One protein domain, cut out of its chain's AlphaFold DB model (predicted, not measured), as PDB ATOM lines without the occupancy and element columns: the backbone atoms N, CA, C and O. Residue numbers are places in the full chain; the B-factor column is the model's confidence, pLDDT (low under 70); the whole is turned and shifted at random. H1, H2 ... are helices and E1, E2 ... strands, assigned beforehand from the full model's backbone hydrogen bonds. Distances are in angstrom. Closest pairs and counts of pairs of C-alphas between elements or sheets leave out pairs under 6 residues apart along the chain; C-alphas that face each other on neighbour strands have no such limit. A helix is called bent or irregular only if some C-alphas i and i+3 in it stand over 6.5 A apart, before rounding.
ATOM      1  N   ALA A   4     100.738  28.520  54.533       82.44
ATOM      2  CA  ALA A   4      99.488  28.168  53.865       82.44
ATOM      3  C   ALA A   4      99.040  26.728  54.174       82.44
ATOM      4  O   ALA A   4      97.839  26.476  54.258       82.44
ATOM      5  N   ASP A   5      99.994  25.830  54.433       87.19
ATOM      6  CA  ASP A   5      99.763  24.400  54.669       87.19
ATOM      7  C   ASP A   5      99.473  24.065  56.138       87.19
ATOM      8  O   ASP A   5      99.340  22.891  56.499       87.19
ATOM      9  N   LEU A   6      99.414  25.072  57.018       89.62
ATOM     10  CA  LEU A   6      99.158  24.836  58.434       89.62
ATOM     11  C   LEU A   6      97.768  24.206  58.631       89.62
ATOM     12  O   LEU A   6      96.772  24.733  58.122       89.62
ATOM     13  N   PRO A   7      97.673  23.098  59.390       91.75
ATOM     14  CA  PRO A   7      96.433  22.347  59.530       91.75
ATOM     15  C   PRO A   7      95.383  23.116  60.340       91.75
ATOM     16  O   PRO A   7      95.696  24.011  61.129       91.75
ATOM     17  N   ALA A   8      94.119  22.720  60.200       90.44
ATOM     18  CA  ALA A   8      93.043  23.221  61.050       90.44
ATOM     19  C   ALA A   8      93.328  22.966  62.544       90.44
ATOM     20  O   ALA A   8      93.978  21.987  62.920       90.44
ATOM     21  N   GLY A   9      92.850  23.870  63.399       85.44
ATOM     22  CA  GLY A   9      93.126  23.858  64.836       85.44
ATOM     23  C   GLY A   9      94.521  24.362  65.216       85.44
ATOM     24  O   GLY A   9      94.848  24.373  66.399       85.44
ATOM     25  N   THR A  10      95.334  24.792  64.245       90.00
ATOM     26  CA  THR A  10      96.602  25.477  64.518       90.00
ATOM     27  C   THR A  10      96.344  26.836  65.149       90.00
ATOM     28  O   THR A  10      95.491  27.589  64.683       90.00
ATOM     29  N   ILE A  11      97.110  27.164  66.178       89.19
ATOM     30  CA  ILE A  11      97.040  28.430  66.896       89.19
ATOM     31  C   ILE A  11      98.265  29.242  66.543       89.19
ATOM     32  O   ILE A  11      99.377  28.757  66.699       89.19
ATOM     33  N   LEU A  12      98.068  30.464  66.076       88.06
ATOM     34  CA  LEU A  12      99.142  31.387  65.751       88.06
ATOM     35  C   LEU A  12      99.267  32.427  66.858       88.06
ATOM     36  O   LEU A  12      98.340  33.211  67.059       88.06
ATOM     37  N   GLU A  13     100.413  32.469  67.523       83.50
ATOM     38  CA  GLU A  13     100.794  33.551  68.426       83.50
ATOM     39  C   GLU A  13     101.663  34.575  67.679       83.50
ATOM     40  O   GLU A  13     102.602  34.203  66.972       83.50
ATOM     41  N   ASN A  14     101.346  35.868  67.810       80.00
ATOM     42  CA  ASN A  14     102.162  36.973  67.285       80.00
ATOM     43  C   ASN A  14     102.714  37.820  68.434       80.00
ATOM     44  O   ASN A  14     102.052  37.989  69.462       80.00
ATOM     45  N   TYR A  15     103.908  38.376  68.235       75.44
ATOM     46  CA  TYR A  15     104.687  39.049  69.285       75.44
ATOM     47  C   TYR A  15     104.703  40.584  69.161       75.44
ATOM     48  O   TYR A  15     105.356  41.256  69.960       75.44
ATOM     49  N   GLY A  16     103.984  41.167  68.197       66.19
ATOM     50  CA  GLY A  16     103.813  42.614  68.072       66.19
ATOM     51  C   GLY A  16     102.365  43.080  68.244       66.19
ATOM     52  O   GLY A  16     101.424  42.303  68.412       66.19
ATOM     53  N   GLY A  17     102.212  44.403  68.318       59.69
ATOM     54  CA  GLY A  17     100.941  45.080  68.553       59.69
ATOM     55  C   GLY A  17     100.602  45.987  67.379       59.69
ATOM     56  O   GLY A  17     101.183  47.064  67.236       59.69
ATOM     57  N   GLY A  18      99.637  45.581  66.554       60.91
ATOM     58  CA  GLY A  18      99.100  46.439  65.497       60.91
ATOM     59  C   GLY A  18      98.403  47.678  66.070       60.91
ATOM     60  O   GLY A  18      97.791  47.612  67.128       60.91
ATOM     61  N   GLY A  19      98.462  48.821  65.385       56.78
ATOM     62  CA  GLY A  19      97.720  50.036  65.750       56.78
ATOM     63  C   GLY A  19      97.719  51.040  64.599       56.78
ATOM     64  O   GLY A  19      98.759  51.241  63.965       56.78
ATOM     65  N   ARG A  20      96.567  51.655  64.295       60.88
ATOM     66  CA  ARG A  20      96.407  52.494  63.090       60.88
ATOM     67  C   ARG A  20      96.747  53.960  63.338       60.88
ATOM     68  O   ARG A  20      97.262  54.621  62.443       60.88
ATOM     69  N   ASN A  21      96.534  54.456  64.556       70.94
ATOM     70  CA  ASN A  21      96.854  55.831  64.953       70.94
ATOM     71  C   ASN A  21      97.712  55.882  66.231       70.94
ATOM     72  O   ASN A  21      97.972  54.862  66.865       70.94
ATOM     73  N   PHE A  22      98.194  57.076  66.592       67.00
ATOM     74  CA  PHE A  22      99.087  57.270  67.741       67.00
ATOM     75  C   PHE A  22      98.466  56.806  69.067       67.00
ATOM     76  O   PHE A  22      99.131  56.120  69.841       67.00
ATOM     77  N   PHE A  23      97.196  57.136  69.312       66.88
ATOM     78  CA  PHE A  23      96.506  56.777  70.550       66.88
ATOM     79  C   PHE A  23      96.291  55.262  70.663       66.88
ATOM     80  O   PHE A  23      96.615  54.672  71.689       66.88
ATOM     81  N   GLU A  24      95.846  54.607  69.589       66.25
ATOM     82  CA  GLU A  24      95.732  53.146  69.514       66.25
ATOM     83  C   GLU A  24      97.084  52.467  69.712       66.25
ATOM     84  O   GLU A  24      97.183  51.521  70.484       66.25
ATOM     85  N   LYS A  25      98.149  52.968  69.073       69.94
ATOM     86  CA  LYS A  25      99.508  52.438  69.262       69.94
ATOM     87  C   LYS A  25      99.967  52.566  70.713       69.94
ATOM     88  O   LYS A  25     100.571  51.633  71.237       69.94
ATOM     89  N   LEU A  26      99.682  53.691  71.370       73.94
ATOM     90  CA  LEU A  26     100.023  53.907  72.776       73.94
ATOM     91  C   LEU A  26      99.231  52.968  73.697       73.94
ATOM     92  O   LEU A  26      99.835  52.287  74.525       73.94
ATOM     93  N   MET A  27      97.911  52.887  73.518       70.00
ATOM     94  CA  MET A  27      97.042  51.989  74.284       70.00
ATOM     95  C   MET A  27      97.435  50.525  74.088       70.00
ATOM     96  O   MET A  27      97.604  49.807  75.070       70.00
ATOM     97  N   ASN A  28      97.680  50.104  72.846       72.12
ATOM     98  CA  ASN A  28      98.133  48.750  72.535       72.12
ATOM     99  C   ASN A  28      99.500  48.473  73.155       72.12
ATOM    100  O   ASN A  28      99.681  47.426  73.759       72.12
ATOM    101  N   LYS A  29     100.435  49.428  73.123       77.56
ATOM    102  CA  LYS A  29     101.740  49.271  73.778       77.56
ATOM    103  C   LYS A  29     101.613  49.093  75.293       77.56
ATOM    104  O   LYS A  29     102.285  48.225  75.850       77.56
ATOM    105  N   MET A  30     100.779  49.892  75.962       76.88
ATOM    106  CA  MET A  30     100.539  49.746  77.405       76.88
ATOM    107  C   MET A  30      99.888  48.399  77.729       76.88
ATOM    108  O   MET A  30     100.326  47.710  78.648       76.88
ATOM    109  N   LEU A  31      98.896  47.999  76.934       73.44
ATOM    110  CA  LEU A  31      98.166  46.748  77.101       73.44
ATOM    111  C   LEU A  31      99.060  45.528  76.889       73.44
ATOM    112  O   LEU A  31      99.123  44.655  77.751       73.44
ATOM    113  N   THR A  32      99.829  45.513  75.800       77.38
ATOM    114  CA  THR A  32     100.848  44.495  75.535       77.38
ATOM    115  C   THR A  32     101.836  44.416  76.694       77.38
ATOM    116  O   THR A  32     102.148  43.322  77.146       77.38
ATOM    117  N   LYS A  33     102.291  45.549  77.246       80.75
ATOM    118  CA  LYS A  33     103.202  45.533  78.401       80.75
ATOM    119  C   LYS A  33     102.556  44.968  79.664       80.75
ATOM    120  O   LYS A  33     103.210  44.187  80.350       80.75
ATOM    121  N   ALA A  34     101.305  45.308  79.964       76.31
ATOM    122  CA  ALA A  34     100.586  44.744  81.108       76.31
ATOM    123  C   ALA A  34     100.408  43.219  80.970       76.31
ATOM    124  O   ALA A  34     100.697  42.473  81.907       76.31
ATOM    125  N   ILE A  35     100.036  42.759  79.772       75.69
ATOM    126  CA  ILE A  35      99.933  41.336  79.423       75.69
ATOM    127  C   ILE A  35     101.287  40.635  79.599       75.69
ATOM    128  O   ILE A  35     101.367  39.633  80.304       75.69
ATOM    129  N   GLN A  36     102.370  41.191  79.048       81.00
ATOM    130  CA  GLN A  36     103.725  40.639  79.177       81.00
ATOM    131  C   GLN A  36     104.195  40.574  80.636       81.00
ATOM    132  O   GLN A  36     104.798  39.585  81.053       81.00
ATOM    133  N   LEU A  37     103.904  41.601  81.442       79.44
ATOM    134  CA  LEU A  37     104.210  41.602  82.876       79.44
ATOM    135  C   LEU A  37     103.453  40.494  83.612       79.44
ATOM    136  O   LEU A  37     104.039  39.804  84.448       79.44
ATOM    137  N   HIS A  38     102.172  40.296  83.295       76.81
ATOM    138  CA  HIS A  38     101.414  39.184  83.855       76.81
ATOM    139  C   HIS A  38     101.977  37.826  83.410       76.81
ATOM    140  O   HIS A  38     102.221  36.968  84.255       76.81
ATOM    141  N   GLN A  39     102.258  37.648  82.117       79.12
ATOM    142  CA  GLN A  39     102.839  36.417  81.567       79.12
ATOM    143  C   GLN A  39     104.172  36.071  82.249       79.12
ATOM    144  O   GLN A  39     104.359  34.936  82.675       79.12
ATOM    145  N   ARG A  40     105.048  37.061  82.478       81.56
ATOM    146  CA  ARG A  40     106.299  36.904  83.250       81.56
ATOM    147  C   ARG A  40     106.070  36.494  84.701       81.56
ATOM    148  O   ARG A  40     106.864  35.749  85.258       81.56
ATOM    149  N   LYS A  41     104.999  36.978  85.330       77.69
ATOM    150  CA  LYS A  41     104.639  36.596  86.703       77.69
ATOM    151  C   LYS A  41     104.152  35.145  86.778       77.69
ATOM    152  O   LYS A  41     104.478  34.459  87.741       77.69
ATOM    153  N   VAL A  42     103.378  34.692  85.789       73.88
ATOM    154  CA  VAL A  42     102.848  33.316  85.723       73.88
ATOM    155  C   VAL A  42     103.934  32.318  85.317       73.88
ATOM    156  O   VAL A  42     104.033  31.250  85.916       73.88
ATOM    157  N   TRP A  43     104.787  32.685  84.359       82.19
ATOM    158  CA  TRP A  43     105.865  31.843  83.836       82.19
ATOM    159  C   TRP A  43     107.240  32.520  83.981       82.19
ATOM    160  O   TRP A  43     107.867  32.877  82.987       82.19
ATOM    161  N   PRO A  44     107.768  32.676  85.212       76.00
ATOM    162  CA  PRO A  44     108.992  33.446  85.471       76.00
ATOM    163  C   PRO A  44     110.272  32.831  84.893       76.00
ATOM    164  O   PRO A  44     111.290  33.507  84.811       76.00
ATOM    165  N   LYS A  45     110.234  31.546  84.527       80.62
ATOM    166  CA  LYS A  45     111.359  30.809  83.928       80.62
ATOM    167  C   LYS A  45     111.199  30.593  82.423       80.62
ATOM    168  O   LYS A  45     111.987  29.863  81.838       80.62
ATOM    169  N   SER A  46     110.141  31.142  81.835       80.69
ATOM    170  CA  SER A  46     109.867  30.987  80.418       80.69
ATOM    171  C   SER A  46     110.511  32.126  79.639       80.69
ATOM    172  O   SER A  46     110.280  33.297  79.940       80.69
ATOM    173  N   ASP A  47     111.258  31.781  78.594       74.88
ATOM    174  CA  ASP A  47     111.806  32.743  77.625       74.88
ATOM    175  C   ASP A  47     110.730  33.248  76.642       74.88
ATOM    176  O   ASP A  47     111.011  33.889  75.629       74.88
ATOM    177  N   HIS A  48     109.474  32.897  76.900       73.75
ATOM    178  CA  HIS A  48     108.400  32.811  75.925       73.75
ATOM    179  C   HIS A  48     107.130  33.450  76.500       73.75
ATOM    180  O   HIS A  48     106.086  32.837  76.694       73.75
ATOM    181  N   VAL A  49     107.274  34.724  76.863       79.44
ATOM    182  CA  VAL A  49     106.283  35.524  77.608       79.44
ATOM    183  C   VAL A  49     105.919  36.810  76.880       79.44
ATOM    184  O   VAL A  49     105.265  37.681  77.456       79.44
ATOM    185  N   ASP A  50     106.341  36.941  75.626       83.25
ATOM    186  CA  ASP A  50     106.200  38.174  74.858       83.25
ATOM    187  C   ASP A  50     105.068  38.124  73.820       83.25
ATOM    188  O   ASP A  50     104.789  39.149  73.194       83.25
ATOM    189  N   ALA A  51     104.371  36.984  73.683       84.19
ATOM    190  CA  ALA A  51     103.208  36.860  72.809       84.19
ATOM    191  C   ALA A  51     102.137  37.896  73.186       84.19
ATOM    192  O   ALA A  51     101.797  38.071  74.360       84.19
ATOM    193  N   ALA A  52     101.621  38.589  72.174       81.88
ATOM    194  CA  ALA A  52     100.698  39.712  72.301       81.88
ATOM    195  C   ALA A  52      99.327  39.423  71.674       81.88
ATOM    196  O   ALA A  52      98.343  40.086  72.009       81.88
ATOM    197  N   HIS A  53      99.250  38.445  70.771       86.31
ATOM    198  CA  HIS A  53      98.024  38.107  70.060       86.31
ATOM    199  C   HIS A  53      97.930  36.619  69.741       86.31
ATOM    200  O   HIS A  53      98.954  36.007  69.457       86.31
ATOM    201  N   SER A  54      96.710  36.079  69.682       89.06
ATOM    202  CA  SER A  54      96.450  34.693  69.271       89.06
ATOM    203  C   SER A  54      95.355  34.615  68.202       89.06
ATOM    204  O   SER A  54      94.343  35.309  68.289       89.06
ATOM    205  N   ALA A  55      95.528  33.734  67.221       92.06
ATOM    206  CA  ALA A  55      94.539  33.411  66.191       92.06
ATOM    207  C   ALA A  55      94.445  31.893  65.998       92.06
ATOM    208  O   ALA A  55      95.363  31.176  66.381       92.06
ATOM    209  N   ILE A  56      93.366  31.395  65.390       92.69
ATOM    210  CA  ILE A  56      93.190  29.956  65.123       92.69
ATOM    211  C   ILE A  56      92.857  29.683  63.658       92.69
ATOM    212  O   ILE A  56      92.007  30.354  63.075       92.69
ATOM    213  N   LYS A  57      93.510  28.683  63.063       94.12
ATOM    214  CA  LYS A  57      93.217  28.176  61.721       94.12
ATOM    215  C   LYS A  57      91.955  27.321  61.767       94.12
ATOM    216  O   LYS A  57      91.882  26.341  62.508       94.12
ATOM    217  N   LEU A  58      90.965  27.680  60.969       92.62
ATOM    218  CA  LEU A  58      89.693  26.978  60.865       92.62
ATOM    219  C   LEU A  58      89.747  25.862  59.806       92.62
ATOM    220  O   LEU A  58      90.608  25.894  58.923       92.62
ATOM    221  N   PRO A  59      88.807  24.896  59.847       91.38
ATOM    222  CA  PRO A  59      88.697  23.828  58.846       91.38
ATOM    223  C   PRO A  59      88.553  24.334  57.407       91.38
ATOM    224  O   PRO A  59      89.057  23.710  56.480       91.38
ATOM    225  N   ASN A  60      87.918  25.492  57.226       90.94
ATOM    226  CA  ASN A  60      87.748  26.144  55.928       90.94
ATOM    227  C   ASN A  60      89.031  26.801  55.373       90.94
ATOM    228  O   ASN A  60      88.974  27.494  54.359       90.94
ATOM    229  N   GLY A  61      90.175  26.632  56.041       90.88
ATOM    230  CA  GLY A  61      91.458  27.180  55.607       90.88
ATOM    231  C   GLY A  61      91.680  28.651  55.964       90.88
ATOM    232  O   GLY A  61      92.752  29.178  55.674       90.88
ATOM    233  N   LYS A  62      90.740  29.322  56.635       92.06
ATOM    234  CA  LYS A  62      90.895  30.718  57.072       92.06
ATOM    235  C   LYS A  62      91.370  30.815  58.513       92.06
ATOM    236  O   LYS A  62      91.188  29.900  59.311       92.06
ATOM    237  N   TRP A  63      91.962  31.943  58.865       92.25
ATOM    238  CA  TRP A  63      92.315  32.287  60.236       92.25
ATOM    239  C   TRP A  63      91.178  33.055  60.889       92.25
ATOM    240  O   TRP A  63      90.761  34.088  60.375       92.25
ATOM    241  N   LEU A  64      90.690  32.584  62.036       90.69
ATOM    242  CA  LEU A  64      89.858  33.393  62.913       90.69
ATOM    243  C   LEU A  64      90.752  34.350  63.696       90.69
ATOM    244  O   LEU A  64      91.593  33.935  64.498       90.69
ATOM    245  N   ALA A  65      90.509  35.629  63.470       86.25
ATOM    246  CA  ALA A  65      91.253  36.738  64.009       86.25
ATOM    247  C   ALA A  65      90.343  37.607  64.865       86.25
ATOM    248  O   ALA A  65      89.375  38.181  64.370       86.25
ATOM    249  N   ILE A  66      90.661  37.755  66.143       82.31
ATOM    250  CA  ILE A  66      89.919  38.656  67.024       82.31
ATOM    251  C   ILE A  66      90.806  39.870  67.239       82.31
ATOM    252  O   ILE A  66      91.447  39.997  68.272       82.31
ATOM    253  N   VAL A  67      90.890  40.725  66.221       79.00
ATOM    254  CA  VAL A  67      91.669  41.972  66.236       79.00
ATOM    255  C   VAL A  67      90.706  43.151  66.251       79.00
ATOM    256  O   VAL A  67      89.581  43.070  65.768       79.00
ATOM    257  N   ALA A  68      91.132  44.279  66.802       71.00
ATOM    258  CA  ALA A  68      90.356  45.501  66.705       71.00
ATOM    259  C   ALA A  68      90.170  45.956  65.239       71.00
ATOM    260  O   ALA A  68      91.118  45.921  64.455       71.00
ATOM    261  N   PRO A  69      88.977  46.449  64.857       70.81
ATOM    262  CA  PRO A  69      87.849  46.776  65.728       70.81
ATOM    263  C   PRO A  69      86.873  45.609  65.932       70.81
ATOM    264  O   PRO A  69      86.025  45.688  66.815       70.81
ATOM    265  N   ARG A  70      86.957  44.554  65.115       81.06
ATOM    266  CA  ARG A  70      85.984  43.462  65.064       81.06
ATOM    267  C   ARG A  70      86.647  42.142  64.732       81.06
ATOM    268  O   ARG A  70      87.603  42.095  63.964       81.06
ATOM    269  N   VAL A  71      86.045  41.070  65.226       83.69
ATOM    270  CA  VAL A  71      86.410  39.709  64.839       83.69
ATOM    271  C   VAL A  71      86.191  39.508  63.341       83.69
ATOM    272  O   VAL A  71      85.109  39.790  62.817       83.69
ATOM    273  N   SER A  72      87.192  38.963  62.664       87.75
ATOM    274  CA  SER A  72      87.163  38.669  61.234       87.75
ATOM    275  C   SER A  72      87.785  37.310  60.928       87.75
ATOM    276  O   SER A  72      88.494  36.729  61.747       87.75
ATOM    277  N   GLN A  73      87.536  36.816  59.717       91.44
ATOM    278  CA  GLN A  73      88.329  35.747  59.122       91.44
ATOM    279  C   GLN A  73      89.289  36.336  58.092       91.44
ATOM    280  O   GLN A  73      88.896  37.224  57.335       91.44
ATOM    281  N   THR A  74      90.521  35.841  58.054       89.25
ATOM    282  CA  THR A  74      91.540  36.277  57.093       89.25
ATOM    283  C   THR A  74      92.194  35.074  56.423       89.25
ATOM    284  O   THR A  74      92.381  34.030  57.046       89.25
ATOM    285  N   ASP A  75      92.543  35.207  55.147       84.94
ATOM    286  CA  ASP A  75      93.329  34.187  54.440       84.94
ATOM    287  C   ASP A  75      94.821  34.288  54.823       84.94
ATOM    288  O   ASP A  75      95.539  33.292  54.903       84.94
ATOM    289  N   GLU A  76      95.256  35.502  55.162       79.94
ATOM    290  CA  GLU A  76      96.627  35.859  55.513       79.94
ATOM    291  C   GLU A  76      96.866  35.947  57.032       79.94
ATOM    292  O   GLU A  76      95.917  36.137  57.807       79.94
ATOM    293  N   PRO A  77      98.134  35.833  57.483       69.19
ATOM    294  CA  PRO A  77      98.484  36.077  58.877       69.19
ATOM    295  C   PRO A  77      98.178  37.525  59.263       69.19
ATOM    296  O   PRO A  77      98.451  38.449  58.505       69.19
ATOM    297  N   LEU A  78      97.689  37.731  60.487       69.81
ATOM    298  CA  LEU A  78      97.256  39.053  60.961       69.81
ATOM    299  C   LEU A  78      98.373  40.091  61.046       69.81
ATOM    300  O   LEU A  78      98.096  41.287  61.016       69.81
ATOM    301  N   PHE A  79      99.625  39.641  61.112       75.94
ATOM    302  CA  PHE A  79     100.798  40.497  61.223       75.94
ATOM    303  C   PHE A  79     101.958  39.885  60.424       75.94
ATOM    304  O   PHE A  79     102.849  39.272  61.004       75.94
ATOM    305  N   PRO A  80     101.960  39.970  59.080       73.94
ATOM    306  CA  PRO A  80     102.864  39.190  58.225       73.94
ATOM    307  C   PRO A  80     104.355  39.500  58.428       73.94
ATOM    308  O   PRO A  80     105.190  38.648  58.148       73.94
ATOM    309  N   LYS A  81     104.680  40.687  58.947       79.44
ATOM    310  CA  LYS A  81     106.059  41.148  59.177       79.44
ATOM    311  C   LYS A  81     106.580  40.879  60.589       79.44
ATOM    312  O   LYS A  81     107.764  41.069  60.862       79.44
ATOM    313  N   GLU A  82     105.698  40.477  61.497       82.19
ATOM    314  CA  GLU A  82     106.043  40.246  62.896       82.19
ATOM    315  C   GLU A  82     106.519  38.809  63.117       82.19
ATOM    316  O   GLU A  82     106.196  37.893  62.347       82.19
ATOM    317  N   GLN A  83     107.278  38.610  64.199       87.44
ATOM    318  CA  GLN A  83     107.565  37.268  64.686       87.44
ATOM    319  C   GLN A  83     106.244  36.564  64.997       87.44
ATOM    320  O   GLN A  83     105.347  37.149  65.613       87.44
ATOM    321  N   ALA A  84     106.140  35.315  64.559       89.25
ATOM    322  CA  ALA A  84     104.967  34.497  64.789       89.25
ATOM    323  C   ALA A  84     105.359  33.041  65.007       89.25
ATOM    324  O   ALA A  84     106.280  32.530  64.364       89.25
ATOM    325  N   ARG A  85     104.634  32.367  65.892       91.75
ATOM    326  CA  ARG A  85     104.805  30.944  66.183       91.75
ATOM    327  C   ARG A  85     103.465  30.246  66.109       91.75
ATOM    328  O   ARG A  85     102.453  30.799  66.531       91.75
ATOM    329  N   ALA A  86     103.455  29.056  65.524       92.50
ATOM    330  CA  ALA A  86     102.251  28.268  65.359       92.50
ATOM    331  C   ALA A  86     102.329  26.988  66.186       92.50
ATOM    332  O   ALA A  86     103.267  26.199  66.042       92.50
ATOM    333  N   TYR A  87     101.313  26.771  67.010       93.12
ATOM    334  CA  TYR A  87     101.201  25.646  67.922       93.12
ATOM    335  C   TYR A  87     100.017  24.770  67.550       93.12
ATOM    336  O   TYR A  87      98.995  25.243  67.048       93.12
ATOM    337  N   ARG A  88     100.132  23.479  67.845       91.88
ATOM    338  CA  ARG A  88      99.048  22.519  67.664       91.88
ATOM    339  C   ARG A  88      98.835  21.727  68.939       91.88
ATOM    340  O   ARG A  88      99.784  21.187  69.494       91.88
ATOM    341  N   TRP A  89      97.580  21.645  69.370       88.38
ATOM    342  CA  TRP A  89      97.198  20.783  70.482       88.38
ATOM    343  C   TRP A  89      97.265  19.316  70.054       88.38
ATOM    344  O   TRP A  89      96.677  18.944  69.030       88.38
ATOM    345  N   GLU A  90      97.938  18.480  70.839       80.12
ATOM    346  CA  GLU A  90      98.132  17.050  70.547       80.12
ATOM    347  C   GLU A  90      96.807  16.302  70.315       80.12
ATOM    348  O   GLU A  90      96.681  15.500  69.384       80.12
ATOM    349  N   GLY A  91      95.768  16.650  71.079       79.56
ATOM    350  CA  GLY A  91      94.460  16.009  70.986       79.56
ATOM    351  C   GLY A  91      93.655  16.391  69.739       79.56
ATOM    352  O   GLY A  91      92.603  15.805  69.495       79.56
ATOM    353  N   THR A  92      94.135  17.324  68.899       82.00
ATOM    354  CA  THR A  92      93.490  17.615  67.598       82.00
ATOM    355  C   THR A  92      93.489  16.408  66.667       82.00
ATOM    356  O   THR A  92      92.678  16.342  65.750       82.00
ATOM    357  N   THR A  93      94.360  15.429  66.903       82.69
ATOM    358  CA  THR A  93      94.349  14.132  66.211       82.69
ATOM    359  C   THR A  93      93.075  13.322  66.472       82.69
ATOM    360  O   THR A  93      92.695  12.496  65.645       82.69
ATOM    361  N   HIS A  94      92.371  13.598  67.573       83.00
ATOM    362  CA  HIS A  94      91.103  12.966  67.936       83.00
ATOM    363  C   HIS A  94      89.874  13.766  67.485       83.00
ATOM    364  O   HIS A  94      88.746  13.330  67.721       83.00
ATOM    365  N   PHE A  95      90.061  14.928  66.846       85.25
ATOM    366  CA  PHE A  95      88.939  15.719  66.352       85.25
ATOM    367  C   PHE A  95      88.244  14.988  65.206       85.25
ATOM    368  O   PHE A  95      88.818  14.730  64.147       85.25
ATOM    369  N   THR A  96      86.964  14.712  65.414       88.88
ATOM    370  CA  THR A  96      86.063  14.184  64.395       88.88
ATOM    371  C   THR A  96      85.481  15.328  63.555       88.88
ATOM    372  O   THR A  96      85.587  16.495  63.952       88.88
ATOM    373  N   PRO A  97      84.822  15.040  62.417       91.50
ATOM    374  CA  PRO A  97      84.095  16.059  61.656       91.50
ATOM    375  C   PRO A  97      83.124  16.888  62.516       91.50
ATOM    376  O   PRO A  97      83.050  18.103  62.357       91.50
ATOM    377  N   GLU A  98      82.452  16.271  63.489       86.06
ATOM    378  CA  GLU A  98      81.533  16.954  64.410       86.06
ATOM    379  C   GLU A  98      82.264  17.924  65.355       86.06
ATOM    380  O   GLU A  98      81.747  18.998  65.661       86.06
ATOM    381  N   CYS A  99      83.484  17.584  65.787       83.81
ATOM    382  CA  CYS A  99      84.324  18.473  66.598       83.81
ATOM    383  C   CYS A  99      84.692  19.735  65.806       83.81
ATOM    384  O   CYS A  99      84.590  20.852  66.318       83.81
ATOM    385  N   TRP A 100      85.077  19.559  64.538       90.38
ATOM    386  CA  TRP A 100      85.413  20.663  63.636       90.38
ATOM    387  C   TRP A 100      84.209  21.552  63.326       90.38
ATOM    388  O   TRP A 100      84.333  22.775  63.373       90.38
ATOM    389  N   GLN A 101      83.038  20.957  63.090       87.44
ATOM    390  CA  GLN A 101      81.791  21.699  62.894       87.44
ATOM    391  C   GLN A 101      81.404  22.508  64.135       87.44
ATOM    392  O   GLN A 101      80.999  23.664  64.017       87.44
ATOM    393  N   ALA A 102      81.549  21.934  65.331       77.94
ATOM    394  CA  ALA A 102      81.233  22.626  66.578       77.94
ATOM    395  C   ALA A 102      82.179  23.815  66.824       77.94
ATOM    396  O   ALA A 102      81.725  24.904  67.188       77.94
ATOM    397  N   LEU A 103      83.474  23.633  66.551       87.62
ATOM    398  CA  LEU A 103      84.476  24.701  66.589       87.62
ATOM    399  C   LEU A 103      84.131  25.824  65.601       87.62
ATOM    400  O   LEU A 103      84.094  26.999  65.976       87.62
ATOM    401  N   GLU A 104      83.843  25.478  64.345       85.88
ATOM    402  CA  GLU A 104      83.520  26.451  63.298       85.88
ATOM    403  C   GLU A 104      82.203  27.191  63.581       85.88
ATOM    404  O   GLU A 104      82.103  28.394  63.337       85.88
ATOM    405  N   ALA A 105      81.215  26.527  64.185       78.69
ATOM    406  CA  ALA A 105      79.978  27.169  64.618       78.69
ATOM    407  C   ALA A 105      80.229  28.275  65.657       78.69
ATOM    408  O   ALA A 105      79.590  29.328  65.601       78.69
ATOM    409  N   VAL A 106      81.171  28.074  66.587       79.50
ATOM    410  CA  VAL A 106      81.579  29.121  67.537       79.50
ATOM    411  C   VAL A 106      82.322  30.238  66.821       79.50
ATOM    412  O   VAL A 106      81.968  31.402  67.006       79.50
ATOM    413  N   ALA A 107      83.281  29.900  65.958       83.38
ATOM    414  CA  ALA A 107      84.014  30.882  65.165       83.38
ATOM    415  C   ALA A 107      83.058  31.796  64.379       83.38
ATOM    416  O   ALA A 107      83.141  33.019  64.488       83.38
ATOM    417  N   ASN A 108      82.076  31.217  63.685       80.56
ATOM    418  CA  ASN A 108      81.092  31.953  62.892       80.56
ATOM    419  C   ASN A 108      80.189  32.863  63.735       80.56
ATOM    420  O   ASN A 108      79.819  33.941  63.280       80.56
ATOM    421  N   ARG A 109      79.870  32.482  64.980       75.06
ATOM    422  CA  ARG A 109      79.132  33.351  65.919       75.06
ATOM    423  C   ARG A 109      79.965  34.530  66.421       75.06
ATOM    424  O   ARG A 109      79.390  35.524  66.863       75.06
ATOM    425  N   LEU A 110      81.291  34.399  66.430       76.75
ATOM    426  CA  LEU A 110      82.190  35.466  66.864       76.75
ATOM    427  C   LEU A 110      82.414  36.506  65.763       76.75
ATOM    428  O   LEU A 110      82.584  37.675  66.098       76.75
ATOM    429  N   ILE A 111      82.395  36.111  64.486       81.88
ATOM    430  CA  ILE A 111      82.632  37.010  63.344       81.88
ATOM    431  C   ILE A 111      81.701  38.226  63.391       81.88
ATOM    432  O   ILE A 111      80.495  38.112  63.605       81.88
ATOM    433  N   GLY A 112      82.278  39.409  63.179       76.12
ATOM    434  CA  GLY A 112      81.565  40.684  63.187       76.12
ATOM    435  C   GLY A 112      81.307  41.260  64.579       76.12
ATOM    436  O   GLY A 112      80.900  42.418  64.669       76.12
ATOM    437  N   ALA A 113      81.569  40.513  65.657       73.56
ATOM    438  CA  ALA A 113      81.492  41.056  67.006       73.56
ATOM    439  C   ALA A 113      82.612  42.076  67.257       73.56
ATOM    440  O   ALA A 113      83.740  41.894  66.794       73.56
ATOM    441  N   ASP A 114      82.306  43.130  68.013       73.56
ATOM    442  CA  ASP A 114      83.285  44.155  68.378       73.56
ATOM    443  C   ASP A 114      84.346  43.609  69.349       73.56
ATOM    444  O   ASP A 114      84.069  42.749  70.193       73.56
ATOM    445  N   TYR A 115      85.573  44.107  69.195       71.06
ATOM    446  CA  TYR A 115      86.704  43.796  70.064       71.06
ATOM    447  C   TYR A 115      86.585  44.551  71.391       71.06
ATOM    448  O   TYR A 115      86.414  45.773  71.401       71.06
ATOM    449  N   ASP A 116      86.721  43.845  72.513       71.25
ATOM    450  CA  ASP A 116      86.514  44.421  73.843       71.25
ATOM    451  C   ASP A 116      87.843  44.815  74.509       71.25
ATOM    452  O   ASP A 116      88.460  44.056  75.263       71.25
ATOM    453  N   PHE A 117      88.301  46.032  74.212       63.50
ATOM    454  CA  PHE A 117      89.489  46.610  74.848       63.50
ATOM    455  C   PHE A 117      89.328  46.803  76.358       63.50
ATOM    456  O   PHE A 117      90.314  46.705  77.091       63.50
ATOM    457  N   GLY A 118      88.105  47.086  76.809       63.03
ATOM    458  CA  GLY A 118      87.785  47.339  78.208       63.03
ATOM    459  C   GLY A 118      88.001  46.100  79.063       63.03
ATOM    460  O   GLY A 118      88.732  46.132  80.054       63.03
ATOM    461  N   GLN A 119      87.474  44.969  78.595       66.81
ATOM    462  CA  GLN A 119      87.693  43.678  79.230       66.81
ATOM    463  C   GLN A 119      89.172  43.271  79.223       66.81
ATOM    464  O   GLN A 119      89.671  42.795  80.240       66.81
ATOM    465  N   LEU A 120      89.893  43.457  78.108       66.00
ATOM    466  CA  LEU A 120      91.320  43.117  78.057       66.00
ATOM    467  C   LEU A 120      92.132  43.932  79.074       66.00
ATOM    468  O   LEU A 120      93.031  43.390  79.717       66.00
ATOM    469  N   MET A 121      91.788  45.208  79.259       64.31
ATOM    470  CA  MET A 121      92.409  46.065  80.267       64.31
ATOM    471  C   MET A 121      92.062  45.614  81.693       64.31
ATOM    472  O   MET A 121      92.959  45.503  82.527       64.31
ATOM    473  N   ASP A 122      90.794  45.293  81.965       69.12
ATOM    474  CA  ASP A 122      90.354  44.789  83.273       69.12
ATOM    475  C   ASP A 122      91.021  43.456  83.627       69.12
ATOM    476  O   ASP A 122      91.486  43.278  84.756       69.12
ATOM    477  N   ILE A 123      91.113  42.530  82.666       65.12
ATOM    478  CA  ILE A 123      91.824  41.257  82.821       65.12
ATOM    479  C   ILE A 123      93.289  41.536  83.146       65.12
ATOM    480  O   ILE A 123      93.768  41.067  84.178       65.12
ATOM    481  N   ALA A 124      93.971  42.342  82.328       60.81
ATOM    482  CA  ALA A 124      95.384  42.644  82.516       60.81
ATOM    483  C   ALA A 124      95.653  43.281  83.890       60.81
ATOM    484  O   ALA A 124      96.515  42.811  84.625       60.81
ATOM    485  N   ILE A 125      94.869  44.281  84.299       64.69
ATOM    486  CA  ILE A 125      95.027  44.963  85.594       64.69
ATOM    487  C   ILE A 125      94.785  44.001  86.761       64.69
ATOM    488  O   ILE A 125      95.634  43.894  87.652       64.69
ATOM    489  N   LYS A 126      93.671  43.258  86.759       67.75
ATOM    490  CA  LYS A 126      93.361  42.290  87.829       67.75
ATOM    491  C   LYS A 126      94.459  41.240  87.960       67.75
ATOM    492  O   LYS A 126      94.917  40.940  89.062       67.75
ATOM    493  N   GLN A 127      94.925  40.725  86.830       64.06
ATOM    494  CA  GLN A 127      95.959  39.703  86.760       64.06
ATOM    495  C   GLN A 127      97.351  40.198  87.178       64.06
ATOM    496  O   GLN A 127      98.103  39.469  87.840       64.06
ATOM    497  N   THR A 128      97.712  41.430  86.823       61.50
ATOM    498  CA  THR A 128      98.990  42.032  87.215       61.50
ATOM    499  C   THR A 128      99.009  42.319  88.717       61.50
ATOM    500  O   THR A 128      99.914  41.864  89.426       61.50
ATOM    501  N   PHE A 129      97.995  43.027  89.216       66.69
ATOM    502  CA  PHE A 129      98.022  43.609  90.555       66.69
ATOM    503  C   PHE A 129      97.490  42.678  91.648       66.69
ATOM    504  O   PHE A 129      97.972  42.747  92.775       66.69
ATOM    505  N   GLY A 130      96.561  41.768  91.341       59.88
ATOM    506  CA  GLY A 130      96.093  40.710  92.251       59.88
ATOM    507  C   GLY A 130      95.305  41.164  93.491       59.88
ATOM    508  O   GLY A 130      94.637  40.340  94.101       59.88
ATOM    509  N   TRP A 131      95.350  42.448  93.857       68.38
ATOM    510  CA  TRP A 131      94.558  43.041  94.943       68.38
ATOM    511  C   TRP A 131      93.245  43.670  94.457       68.38
ATOM    512  O   TRP A 131      92.398  44.031  95.271       68.38
ATOM    513  N   VAL A 132      93.069  43.812  93.141       63.56
ATOM    514  CA  VAL A 132      91.850  44.365  92.541       63.56
ATOM    515  C   VAL A 132      90.751  43.296  92.578       63.56
ATOM    516  O   VAL A 132      90.954  42.228  91.998       63.56
ATOM    517  N   PRO A 133      89.592  43.553  93.218       63.97
ATOM    518  CA  PRO A 133      88.511  42.577  93.301       63.97
ATOM    519  C   PRO A 133      87.981  42.154  91.928       63.97
ATOM    520  O   PRO A 133      87.824  42.974  91.023       63.97
ATOM    521  N   ASP A 134      87.603  40.883  91.795       59.72
ATOM    522  CA  ASP A 134      87.056  40.329  90.549       59.72
ATOM    523  C   ASP A 134      85.759  41.014  90.104       59.72
ATOM    524  O   ASP A 134      85.505  41.138  88.904       59.72
ATOM    525  N   THR A 135      84.985  41.521  91.066       59.56
ATOM    526  CA  THR A 135      83.741  42.272  90.858       59.56
ATOM    527  C   THR A 135      83.961  43.712  90.392       59.56
ATOM    528  O   THR A 135      82.998  44.369  90.003       59.56
ATOM    529  N   ALA A 136      85.193  44.229  90.434       57.69
ATOM    530  CA  ALA A 136      85.496  45.582  89.987       57.69
ATOM    531  C   ALA A 136      85.644  45.605  88.460       57.69
ATOM    532  O   ALA A 136      86.648  45.155  87.917       57.69
ATOM    533  N   SER A 137      84.636  46.100  87.756       60.28
ATOM    534  CA  SER A 137      84.708  46.381  86.320       60.28
ATOM    535  C   SER A 137      85.178  47.822  86.123       60.28
ATOM    536  O   SER A 137      84.359  48.737  86.088       60.28
ATOM    537  N   ILE A 138      86.496  48.043  86.105       60.75
ATOM    538  CA  ILE A 138      87.079  49.395  86.048       60.75
ATOM    539  C   ILE A 138      86.970  49.947  84.618       60.75
ATOM    540  O   ILE A 138      86.764  51.146  84.432       60.75
ATOM    541  N   PHE A 139      87.060  49.061  83.623       55.59
ATOM    542  CA  PHE A 139      87.071  49.398  82.202       55.59
ATOM    543  C   PHE A 139      86.058  48.603  81.359       55.59
ATOM    544  O   PHE A 139      86.047  48.781  80.145       55.59
ATOM    545  N   ASP A 140      85.199  47.760  81.946       57.91
ATOM    546  CA  ASP A 140      84.128  47.031  81.238       57.91
ATOM    547  C   ASP A 140      83.083  47.985  80.621       57.91
ATOM    548  O   ASP A 140      82.079  48.360  81.232       57.91
ATOM    549  N   LEU A 141      83.334  48.398  79.378       51.91
ATOM    550  CA  LEU A 141      82.443  49.250  78.591       51.91
ATOM    551  C   LEU A 141      81.395  48.436  77.803       51.91
ATOM    552  O   LEU A 141      80.598  49.020  77.067       51.91
ATOM    553  N   GLY A 142      81.354  47.102  77.942       45.94
ATOM    554  CA  GLY A 142      80.444  46.250  77.181       45.94
ATOM    555  C   GLY A 142      80.306  44.827  77.729       45.94
ATOM    556  O   GLY A 142      81.251  44.068  77.815       45.94
ATOM    557  N   ARG A 143      79.065  44.372  77.951       45.66
ATOM    558  CA  ARG A 143      78.738  43.047  78.533       45.66
ATOM    559  C   ARG A 143      79.185  41.806  77.723       45.66
ATOM    560  O   ARG A 143      78.783  40.692  78.065       45.66
ATOM    561  N   LYS A 144      79.915  41.939  76.609       52.12
ATOM    562  CA  LYS A 144      80.147  40.852  75.634       52.12
ATOM    563  C   LYS A 144      81.632  40.572  75.363       52.12
ATOM    564  O   LYS A 144      82.065  40.600  74.216       52.12
ATOM    565  N   LYS A 145      82.306  40.132  76.421       54.56
ATOM    566  CA  LYS A 145      83.596  39.432  76.543       54.56
ATOM    567  C   LYS A 145      84.243  38.864  75.257       54.56
ATOM    568  O   LYS A 145      83.789  37.807  74.807       54.56
ATOM    569  N   LYS A 146      85.282  39.492  74.666       60.78
ATOM    570  CA  LYS A 146      86.057  38.951  73.508       60.78
ATOM    571  C   LYS A 146      87.480  39.512  73.411       60.78
ATOM    572  O   LYS A 146      87.703  40.570  72.826       60.78
ATOM    573  N   VAL A 147      88.444  38.729  73.884       71.00
ATOM    574  CA  VAL A 147      89.883  38.935  73.659       71.00
ATOM    575  C   VAL A 147      90.417  37.813  72.764       71.00
ATOM    576  O   VAL A 147      89.846  36.723  72.734       71.00
ATOM    577  N   CYS A 148      91.502  38.062  72.030       82.38
ATOM    578  CA  CYS A 148      92.095  37.128  71.072       82.38
ATOM    579  C   CYS A 148      92.305  35.688  71.568       82.38
ATOM    580  O   CYS A 148      91.646  34.771  71.074       82.38
ATOM    581  N   SER A 149      93.133  35.481  72.586       80.06
ATOM    582  CA  SER A 149      93.386  34.172  73.207       80.06
ATOM    583  C   SER A 149      92.122  33.511  73.759       80.06
ATOM    584  O   SER A 149      91.929  32.301  73.644       80.06
ATOM    585  N   VAL A 150      91.219  34.318  74.306       76.31
ATOM    586  CA  VAL A 150      89.969  33.867  74.912       76.31
ATOM    587  C   VAL A 150      89.012  33.297  73.862       76.31
ATOM    588  O   VAL A 150      88.443  32.222  74.057       76.31
ATOM    589  N   GLY A 151      88.837  33.976  72.726       75.38
ATOM    590  CA  GLY A 151      87.975  33.457  71.666       75.38
ATOM    591  C   GLY A 151      88.590  32.273  70.917       75.38
ATOM    592  O   GLY A 151      87.848  31.371  70.527       75.38
ATOM    593  N   VAL A 152      89.925  32.204  70.804       85.00
ATOM    594  CA  VAL A 152      90.625  30.985  70.351       85.00
ATOM    595  C   VAL A 152      90.298  29.809  71.275       85.00
ATOM    596  O   VAL A 152      89.871  28.753  70.806       85.00
ATOM    597  N   MET A 153      90.416  30.004  72.589       82.31
ATOM    598  CA  MET A 153      90.108  28.965  73.572       82.31
ATOM    599  C   MET A 153      88.643  28.545  73.555       82.31
ATOM    600  O   MET A 153      88.370  27.353  73.637       82.31
ATOM    601  N   ALA A 154      87.702  29.475  73.384       74.31
ATOM    602  CA  ALA A 154      86.282  29.141  73.267       74.31
ATOM    603  C   ALA A 154      85.998  28.205  72.074       74.31
ATOM    604  O   ALA A 154      85.210  27.260  72.189       74.31
ATOM    605  N   CYS A 155      86.669  28.441  70.941       81.06
ATOM    606  CA  CYS A 155      86.571  27.589  69.756       81.06
ATOM    607  C   CYS A 155      87.099  26.173  70.047       81.06
ATOM    608  O   CYS A 155      86.393  25.188  69.819       81.06
ATOM    609  N   LEU A 156      88.310  26.066  70.601       81.44
ATOM    610  CA  LEU A 156      88.948  24.779  70.921       81.44
ATOM    611  C   LEU A 156      88.154  23.982  71.949       81.44
ATOM    612  O   LEU A 156      87.893  22.799  71.751       81.44
ATOM    613  N   TYR A 157      87.723  24.662  73.005       76.25
ATOM    614  CA  TYR A 157      86.982  24.075  74.105       76.25
ATOM    615  C   TYR A 157      85.685  23.409  73.639       76.25
ATOM    616  O   TYR A 157      85.361  22.305  74.066       76.25
ATOM    617  N   THR A 158      84.976  24.023  72.694       70.25
ATOM    618  CA  THR A 158      83.747  23.434  72.141       70.25
ATOM    619  C   THR A 158      84.040  22.167  71.329       70.25
ATOM    620  O   THR A 158      83.285  21.198  71.395       70.25
ATOM    621  N   GLY A 159      85.166  22.128  70.609       69.00
ATOM    622  CA  GLY A 159      85.646  20.899  69.970       69.00
ATOM    623  C   GLY A 159      86.000  19.812  70.992       69.00
ATOM    624  O   GLY A 159      85.638  18.651  70.813       69.00
ATOM    625  N   TRP A 160      86.633  20.187  72.107       74.88
ATOM    626  CA  TRP A 160      86.975  19.269  73.203       74.88
ATOM    627  C   TRP A 160      85.747  18.658  73.871       74.88
ATOM    628  O   TRP A 160      85.744  17.462  74.158       74.88
ATOM    629  N   GLN A 161      84.683  19.444  74.059       69.69
ATOM    630  CA  GLN A 161      83.414  18.939  74.586       69.69
ATOM    631  C   GLN A 161      82.858  17.798  73.723       69.69
ATOM    632  O   GLN A 161      82.394  16.797  74.260       69.69
ATOM    633  N   LYS A 162      82.988  17.885  72.394       71.19
ATOM    634  CA  LYS A 162      82.540  16.818  71.484       71.19
ATOM    635  C   LYS A 162      83.366  15.541  71.571       71.19
ATOM    636  O   LYS A 162      82.810  14.452  71.437       71.19
ATOM    637  N   ILE A 163      84.656  15.651  71.864       67.12
ATOM    638  CA  ILE A 163      85.496  14.486  72.165       67.12
ATOM    639  C   ILE A 163      85.039  13.839  73.476       67.12
ATOM    640  O   ILE A 163      84.798  12.633  73.503       67.12
ATOM    641  N   ALA A 164      84.860  14.632  74.534       65.62
ATOM    642  CA  ALA A 164      84.434  14.127  75.838       65.62
ATOM    643  C   ALA A 164      83.064  13.422  75.775       65.62
ATOM    644  O   ALA A 164      82.912  12.330  76.323       65.62
ATOM    645  N   GLU A 165      82.100  13.999  75.044       69.12
ATOM    646  CA  GLU A 165      80.796  13.379  74.766       69.12
ATOM    647  C   GLU A 165      80.950  12.024  74.055       69.12
ATOM    648  O   GLU A 165      80.288  11.051  74.416       69.12
ATOM    649  N   LYS A 166      81.833  11.941  73.051       67.44
ATOM    650  CA  LYS A 166      81.995  10.743  72.218       67.44
ATOM    651  C   LYS A 166      82.689   9.590  72.940       67.44
ATOM    652  O   LYS A 166      82.307   8.438  72.748       67.44
ATOM    653  N   PHE A 167      83.724   9.879  73.721       63.44
ATOM    654  CA  PHE A 167      84.542   8.847  74.365       63.44
ATOM    655  C   PHE A 167      84.102   8.526  75.798       63.44
ATOM    656  O   PHE A 167      84.698   7.659  76.429       63.44
ATOM    657  N   ASN A 168      83.054   9.191  76.303       62.06
ATOM    658  CA  ASN A 168      82.539   9.027  77.664       62.06
ATOM    659  C   ASN A 168      83.645   9.118  78.736       62.06
ATOM    660  O   ASN A 168      83.583   8.467  79.776       62.06
ATOM    661  N   THR A 169      84.679   9.921  78.474       52.81
ATOM    662  CA  THR A 169      85.868  10.060  79.329       52.81
ATOM    663  C   THR A 169      85.609  10.941  80.550       52.81
ATOM    664  O   THR A 169      86.539  11.308  81.257       52.81
ATOM    665  N   GLY A 170      84.364  11.366  80.781       53.66
ATOM    666  CA  GLY A 170      84.093  12.490  81.670       53.66
ATOM    667  C   GLY A 170      84.833  13.762  81.223       53.66
ATOM    668  O   GLY A 170      85.398  13.844  80.128       53.66
ATOM    669  N   ASN A 171      84.825  14.775  82.087       50.41
ATOM    670  CA  ASN A 171      85.418  16.095  81.846       50.41
ATOM    671  C   ASN A 171      86.956  16.124  81.853       50.41
ATOM    672  O   ASN A 171      87.532  17.183  82.094       50.41
ATOM    673  N   ASP A 172      87.637  15.028  81.525       43.34
ATOM    674  CA  ASP A 172      89.104  14.996  81.419       43.34
ATOM    675  C   ASP A 172      89.642  15.953  80.337       43.34
ATOM    676  O   ASP A 172      90.783  16.409  80.398       43.34
ATOM    677  N   TYR A 173      88.781  16.365  79.398       45.56
ATOM    678  CA  TYR A 173      89.053  17.419  78.412       45.56
ATOM    679  C   TYR A 173      88.488  18.803  78.800       45.56
ATOM    680  O   TYR A 173      88.463  19.728  77.988       45.56
ATOM    681  N   GLY A 174      88.054  18.962  80.055       45.72
ATOM    682  CA  GLY A 174      87.598  20.212  80.668       45.72
ATOM    683  C   GLY A 174      86.110  20.533  80.515       45.72
ATOM    684  O   GLY A 174      85.733  21.650  80.819       45.72
ATOM    685  N   ALA A 175      85.271  19.610  80.054       39.22
ATOM    686  CA  ALA A 175      84.021  19.852  79.324       39.22
ATOM    687  C   ALA A 175      82.693  20.041  80.125       39.22
ATOM    688  O   ALA A 175      81.729  19.355  79.807       39.22
ATOM    689  N   ASP A 176      82.539  20.972  81.085       36.56
ATOM    690  CA  ASP A 176      81.185  21.267  81.632       36.56
ATOM    691  C   ASP A 176      80.493  22.504  81.015       36.56
ATOM    692  O   ASP A 176      80.929  23.639  81.180       36.56
ATOM    693  N   ARG A 177      79.367  22.219  80.340       40.22
ATOM    694  CA  ARG A 177      78.121  22.999  80.135       40.22
ATOM    695  C   ARG A 177      78.157  24.433  79.582       40.22
ATOM    696  O   ARG A 177      78.460  25.395  80.276       40.22
ATOM    697  N   THR A 178      77.706  24.521  78.323       33.75
ATOM    698  CA  THR A 178      76.656  25.378  77.694       33.75
ATOM    699  C   THR A 178      76.467  26.861  78.031       33.75
ATOM    700  O   THR A 178      75.743  27.541  77.301       33.75
ATOM    701  N   ASP A 179      77.141  27.422  79.026       33.59
ATOM    702  CA  ASP A 179      76.801  28.735  79.566       33.59
ATOM    703  C   ASP A 179      77.998  29.677  79.464       33.59
ATOM    704  O   ASP A 179      78.444  30.229  80.458       33.59
ATOM    705  N   TYR A 180      78.514  29.852  78.247       38.16
ATOM    706  CA  TYR A 180      79.401  30.920  77.769       38.16
ATOM    707  C   TYR A 180      80.698  31.282  78.547       38.16
ATOM    708  O   TYR A 180      81.610  31.729  77.868       38.16
ATOM    709  N   TRP A 181      80.850  31.130  79.870       42.06
ATOM    710  CA  TRP A 181      81.932  31.707  80.688       42.06
ATOM    711  C   TRP A 181      81.947  31.194  82.148       42.06
ATOM    712  O   TRP A 181      81.511  31.920  83.047       42.06
ATOM    713  N   LYS A 182      82.467  29.996  82.455       34.84
ATOM    714  CA  LYS A 182      82.814  29.652  83.852       34.84
ATOM    715  C   LYS A 182      84.194  28.987  83.982       34.84
ATOM    716  O   LYS A 182      84.633  28.338  83.037       34.84
ATOM    717  N   PRO A 183      84.900  29.178  85.118       37.72
ATOM    718  CA  PRO A 183      86.224  28.602  85.355       37.72
ATOM    719  C   PRO A 183      86.167  27.075  85.460       37.72
ATOM    720  O   PRO A 183      85.378  26.550  86.242       37.72
ATOM    721  N   ASN A 184      87.030  26.362  84.737       40.09
ATOM    722  CA  ASN A 184      87.128  24.902  84.817       40.09
ATOM    723  C   ASN A 184      88.069  24.483  85.935       40.09
ATOM    724  O   ASN A 184      89.242  24.813  85.854       40.09
ATOM    725  N   ALA A 185      87.629  23.699  86.915       36.00
ATOM    726  CA  ALA A 185      88.563  23.016  87.808       36.00
ATOM    727  C   ALA A 185      89.362  21.948  87.029       36.00
ATOM    728  O   ALA A 185      88.784  21.094  86.361       36.00
ATOM    729  N   ARG A 186      90.691  22.015  87.096       41.91
ATOM    730  CA  ARG A 186      91.645  20.986  86.681       41.91
ATOM    731  C   ARG A 186      91.639  19.860  87.719       41.91
ATOM    732  O   ARG A 186      91.276  20.065  88.878       41.91
ATOM    733  N   SER A 187      92.113  18.684  87.317       35.22
ATOM    734  CA  SER A 187      92.309  17.517  88.190       35.22
ATOM    735  C   SER A 187      93.297  17.756  89.344       35.22
ATOM    736  O   SER A 187      93.280  17.013  90.319       35.22
ATOM    737  N   ASP A 188      94.113  18.814  89.268       37.41
ATOM    738  CA  ASP A 188      95.007  19.284  90.335       37.41
ATOM    739  C   ASP A 188      94.346  20.280  91.317       37.41
ATOM    740  O   ASP A 188      95.006  20.797  92.218       37.41
ATOM    741  N   GLY A 189      93.050  20.568  91.147       28.91
ATOM    742  CA  GLY A 189      92.291  21.509  91.973       28.91
ATOM    743  C   GLY A 189      92.389  22.982  91.553       28.91
ATOM    744  O   GLY A 189      91.737  23.826  92.171       28.91
ATOM    745  N   SER A 190      93.145  23.334  90.508       35.69
ATOM    746  CA  SER A 190      93.230  24.717  90.009       35.69
ATOM    747  C   SER A 190      92.107  25.047  89.021       35.69
ATOM    748  O   SER A 190      91.748  24.224  88.194       35.69
ATOM    749  N   THR A 191      91.531  26.253  89.054       39.50
ATOM    750  CA  THR A 191      90.511  26.647  88.065       39.50
ATOM    751  C   THR A 191      91.127  27.361  86.851       39.50
ATOM    752  O   THR A 191      91.672  28.455  86.969       39.50
ATOM    753  N   MET A 192      91.026  26.782  85.650       43.91
ATOM    754  CA  MET A 192      91.290  27.454  84.377       43.91
ATOM    755  C   MET A 192      90.107  28.363  84.040       43.91
ATOM    756  O   MET A 192      89.095  27.936  83.483       43.91
ATOM    757  N   ASN A 193      90.223  29.638  84.399       59.56
ATOM    758  CA  ASN A 193      89.282  30.653  83.952       59.56
ATOM    759  C   ASN A 193      89.613  31.050  82.503       59.56
ATOM    760  O   ASN A 193      90.615  31.723  82.270       59.56
ATOM    761  N   ILE A 194      88.776  30.642  81.539       53.62
ATOM    762  CA  ILE A 194      88.951  30.956  80.106       53.62
ATOM    763  C   ILE A 194      89.060  32.472  79.872       53.62
ATOM    764  O   ILE A 194      89.789  32.906  78.986       53.62
ATOM    765  N   GLU A 195      88.431  33.290  80.722       57.53
ATOM    766  CA  GLU A 195      88.508  34.761  80.693       57.53
ATOM    767  C   GLU A 195      89.890  35.318  81.026       57.53
ATOM    768  O   GLU A 195      90.122  36.514  80.909       57.53
ATOM    769  N   ARG A 196      90.797  34.471  81.501       64.88
ATOM    770  CA  ARG A 196      92.108  34.849  82.021       64.88
ATOM    771  C   ARG A 196      93.237  34.190  81.256       64.88
ATOM    772  O   ARG A 196      94.355  34.171  81.753       64.88
ATOM    773  N   ILE A 197      92.963  33.638  80.078       72.44
ATOM    774  CA  ILE A 197      93.990  32.976  79.279       72.44
ATOM    775  C   ILE A 197      94.786  34.050  78.535       72.44
ATOM    776  O   ILE A 197      94.232  34.682  77.632       72.44
ATOM    777  N   PRO A 198      96.053  34.305  78.905       77.31
ATOM    778  CA  PRO A 198      96.876  35.258  78.180       77.31
ATOM    779  C   PRO A 198      97.340  34.651  76.843       77.31
ATOM    780  O   PRO A 198      97.370  33.426  76.717       77.31
ATOM    781  N   PRO A 199      97.724  35.472  75.849       81.44
ATOM    782  CA  PRO A 199      98.228  34.988  74.569       81.44
ATOM    783  C   PRO A 199      99.317  33.925  74.669       81.44
ATOM    784  O   PRO A 199      99.152  32.909  74.019       81.44
ATOM    785  N   ALA A 200     100.331  34.087  75.533       84.94
ATOM    786  CA  ALA A 200     101.429  33.113  75.674       84.94
ATOM    787  C   ALA A 200     101.029  31.767  76.310       84.94
ATOM    788  O   ALA A 200     101.887  30.932  76.596       84.94
ATOM    789  N   PHE A 201      99.747  31.546  76.610       85.31
ATOM    790  CA  PHE A 201      99.302  30.290  77.199       85.31
ATOM    791  C   PHE A 201      99.616  29.085  76.310       85.31
ATOM    792  O   PHE A 201     100.023  28.058  76.845       85.31
ATOM    793  N   PHE A 202      99.429  29.185  74.991       86.38
ATOM    794  CA  PHE A 202      99.574  28.022  74.112       86.38
ATOM    795  C   PHE A 202     101.033  27.625  73.965       86.38
ATOM    796  O   PHE A 202     101.342  26.441  73.970       86.38
ATOM    797  N   GLU A 203     101.935  28.598  73.930       87.44
ATOM    798  CA  GLU A 203     103.370  28.339  73.974       87.44
ATOM    799  C   GLU A 203     103.837  27.670  75.283       87.44
ATOM    800  O   GLU A 203     104.757  26.853  75.268       87.44
ATOM    801  N   ASN A 204     103.203  27.993  76.414       83.25
ATOM    802  CA  ASN A 204     103.625  27.526  77.740       83.25
ATOM    803  C   ASN A 204     102.830  26.320  78.277       83.25
ATOM    804  O   ASN A 204     103.110  25.838  79.377       83.25
ATOM    805  N   GLU A 205     101.829  25.828  77.547       83.25
ATOM    806  CA  GLU A 205     101.025  24.667  77.935       83.25
ATOM    807  C   GLU A 205     101.590  23.392  77.272       83.25
ATOM    808  O   GLU A 205     101.542  23.278  76.048       83.25
ATOM    809  N   PRO A 206     102.067  22.391  78.046       81.88
ATOM    810  CA  PRO A 206     102.788  21.222  77.516       81.88
ATOM    811  C   PRO A 206     102.053  20.401  76.452       81.88
ATOM    812  O   PRO A 206     102.681  19.679  75.683       81.88
ATOM    813  N   ARG A 207     100.721  20.497  76.404       83.88
ATOM    814  CA  ARG A 207      99.874  19.789  75.432       83.88
ATOM    815  C   ARG A 207      99.903  20.413  74.031       83.88
ATOM    816  O   ARG A 207      99.271  19.889  73.111       83.88
ATOM    817  N   TYR A 208     100.566  21.554  73.870       87.50
ATOM    818  CA  TYR A 208     100.751  22.236  72.598       87.50
ATOM    819  C   TYR A 208     102.178  22.047  72.098       87.50
ATOM    820  O   TYR A 208     103.151  22.244  72.818       87.50
ATOM    821  N   THR A 209     102.307  21.681  70.828       91.75
ATOM    822  CA  THR A 209     103.600  21.506  70.165       91.75
ATOM    823  C   THR A 209     103.808  22.612  69.142       91.75
ATOM    824  O   THR A 209     102.910  22.889  68.346       91.75
ATOM    825  N   LEU A 210     104.993  23.225  69.141       93.50
ATOM    826  CA  LEU A 210     105.414  24.154  68.094       93.50
ATOM    827  C   LEU A 210     105.551  23.396  66.766       93.50
ATOM    828  O   LEU A 210     106.315  22.438  66.673       93.50
ATOM    829  N   ILE A 211     104.826  23.834  65.738       94.44
ATOM    830  CA  ILE A 211     104.835  23.204  64.405       94.44
ATOM    831  C   ILE A 211     105.360  24.126  63.302       94.44
ATOM    832  O   ILE A 211     105.691  23.649  62.216       94.44
ATOM    833  N   TRP A 212     105.446  25.433  63.559       93.81
ATOM    834  CA  TRP A 212     105.974  26.412  62.611       93.81
ATOM    835  C   TRP A 212     106.403  27.702  63.319       93.81
ATOM    836  O   TRP A 212     105.803  28.101  64.314       93.81
ATOM    837  N   GLU A 213     107.417  28.377  62.783       92.56
ATOM    838  CA  GLU A 213     107.902  29.668  63.272       92.56
ATOM    839  C   GLU A 213     108.297  30.568  62.097       92.56
ATOM    840  O   GLU A 213     108.886  30.116  61.111       92.56
ATOM    841  N   ARG A 214     108.030  31.868  62.246       89.12
ATOM    842  CA  ARG A 214     108.612  32.941  61.441       89.12
ATOM    843  C   ARG A 214     109.334  33.924  62.349       89.12
ATOM    844  O   ARG A 214     108.754  34.450  63.298       89.12
ATOM    845  N   LYS A 215     110.578  34.237  61.989       85.81
ATOM    846  CA  LYS A 215     111.335  35.353  62.564       85.81
ATOM    847  C   LYS A 215     110.861  36.654  61.910       85.81
ATOM    848  O   LYS A 215     110.682  36.684  60.696       85.81
TER     849      LYS A 215
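What this domain is: This is residues 4 to 215 of the 219 residues of an uncharacterized protein of candidate division KSB1 bacterium (UniProt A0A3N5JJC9). A strongly twisted sheet of six strands has two helices, H3 and H5, packed side by side over one face; a second pair of helices, H1 and H4, sits off the sheet. Residues 182 to 192 loop out on the side of H5 away from the sheet. The printed part has 212 residues with seven named helices and six named strands, in the order E1 H1 E2 E3 E4 E5 H2 H3 H4 H5 H6 H7 E6; the class is mixed, and the sheet, E4 E3 E2 E1 E5 E6, is antiparallel. The whole is compact, with a radius of gyration of the C-alphas of 16.4 A, and rounded, spanning 48 by 39 by 36 A.

How they stand to each other: Start at E1, residues 11 to 14: N 12 is 2.8 A from O 55 of E2, residues 53 to 57, and N 11 is 2.8 A from O 87 of E5, residues 84 to 89. E2, E3, residues 63 to 66, and E4, residues 71 to 74, form a meander, each strand the antiparallel neighbour of the one before, in two hairpins; look for N 64 and O 56 at 2.8 A, and N 65 and O 72 at 2.9 A. At the other edge E6, residues 208 to 214, pairs with E5, N 86 and O 212 at 2.8 A. H3, residues 97 to 110, and H5, residues 148 to 167, make two layers with the sheet, helices on one face. H5 is over E2 and along the strands, at a height over the sheet of 10.7 A; the closest C-alphas are those of Ser 54 and Ser 149, 5.0 A. H3 touches H5 at Cys 99 and Gly 159, C-alphas 4.4 A apart, at a shallow tilt of 29 degrees, opposite ways. H1, residues 22 to 42, touches H4, residues 117 to 129, at His 38 and Thr 128, C-alphas 5.0 A apart. H2, residues 90 to 94, is close to H5 but not clearly touching, its nearest C-alpha 7.2 A away; the irregular H6, residues 170 to 173, C-alphas 170 and 173 at 7.7 A, touches residues 160 to 164 of H5 alone; H7, residues 201 to 204, only grazes the sheet. Every O i to N i+4 pair is within hydrogen-bond range in H1, H3, H4 and H5; H2 has 0 of 1, but 2 of 2 O i to N i+3 pairs.

Where its parts are: Find C-alpha 11 at (97.040, 28.430, 66.896), where E1 begins. H1 runs 30.2 A from C-alpha 22 at (99.087, 57.270, 67.741), H5 29.5 A, H3 20.2 A and H4 18.1 A. E6, 17.3 A, ends at C-alpha 214, (108.612, 32.941, 61.441).

The domain as a whole: The C-alphas farthest apart, Phe 22 and Asn 168, are 52.0 A apart. The printed part has no cut; H4 to H5 and H6 to H7 are long links. Mean pLDDT of the printed part is 72.7, with residues 117 to 146 and 163 to 196 among those under 70.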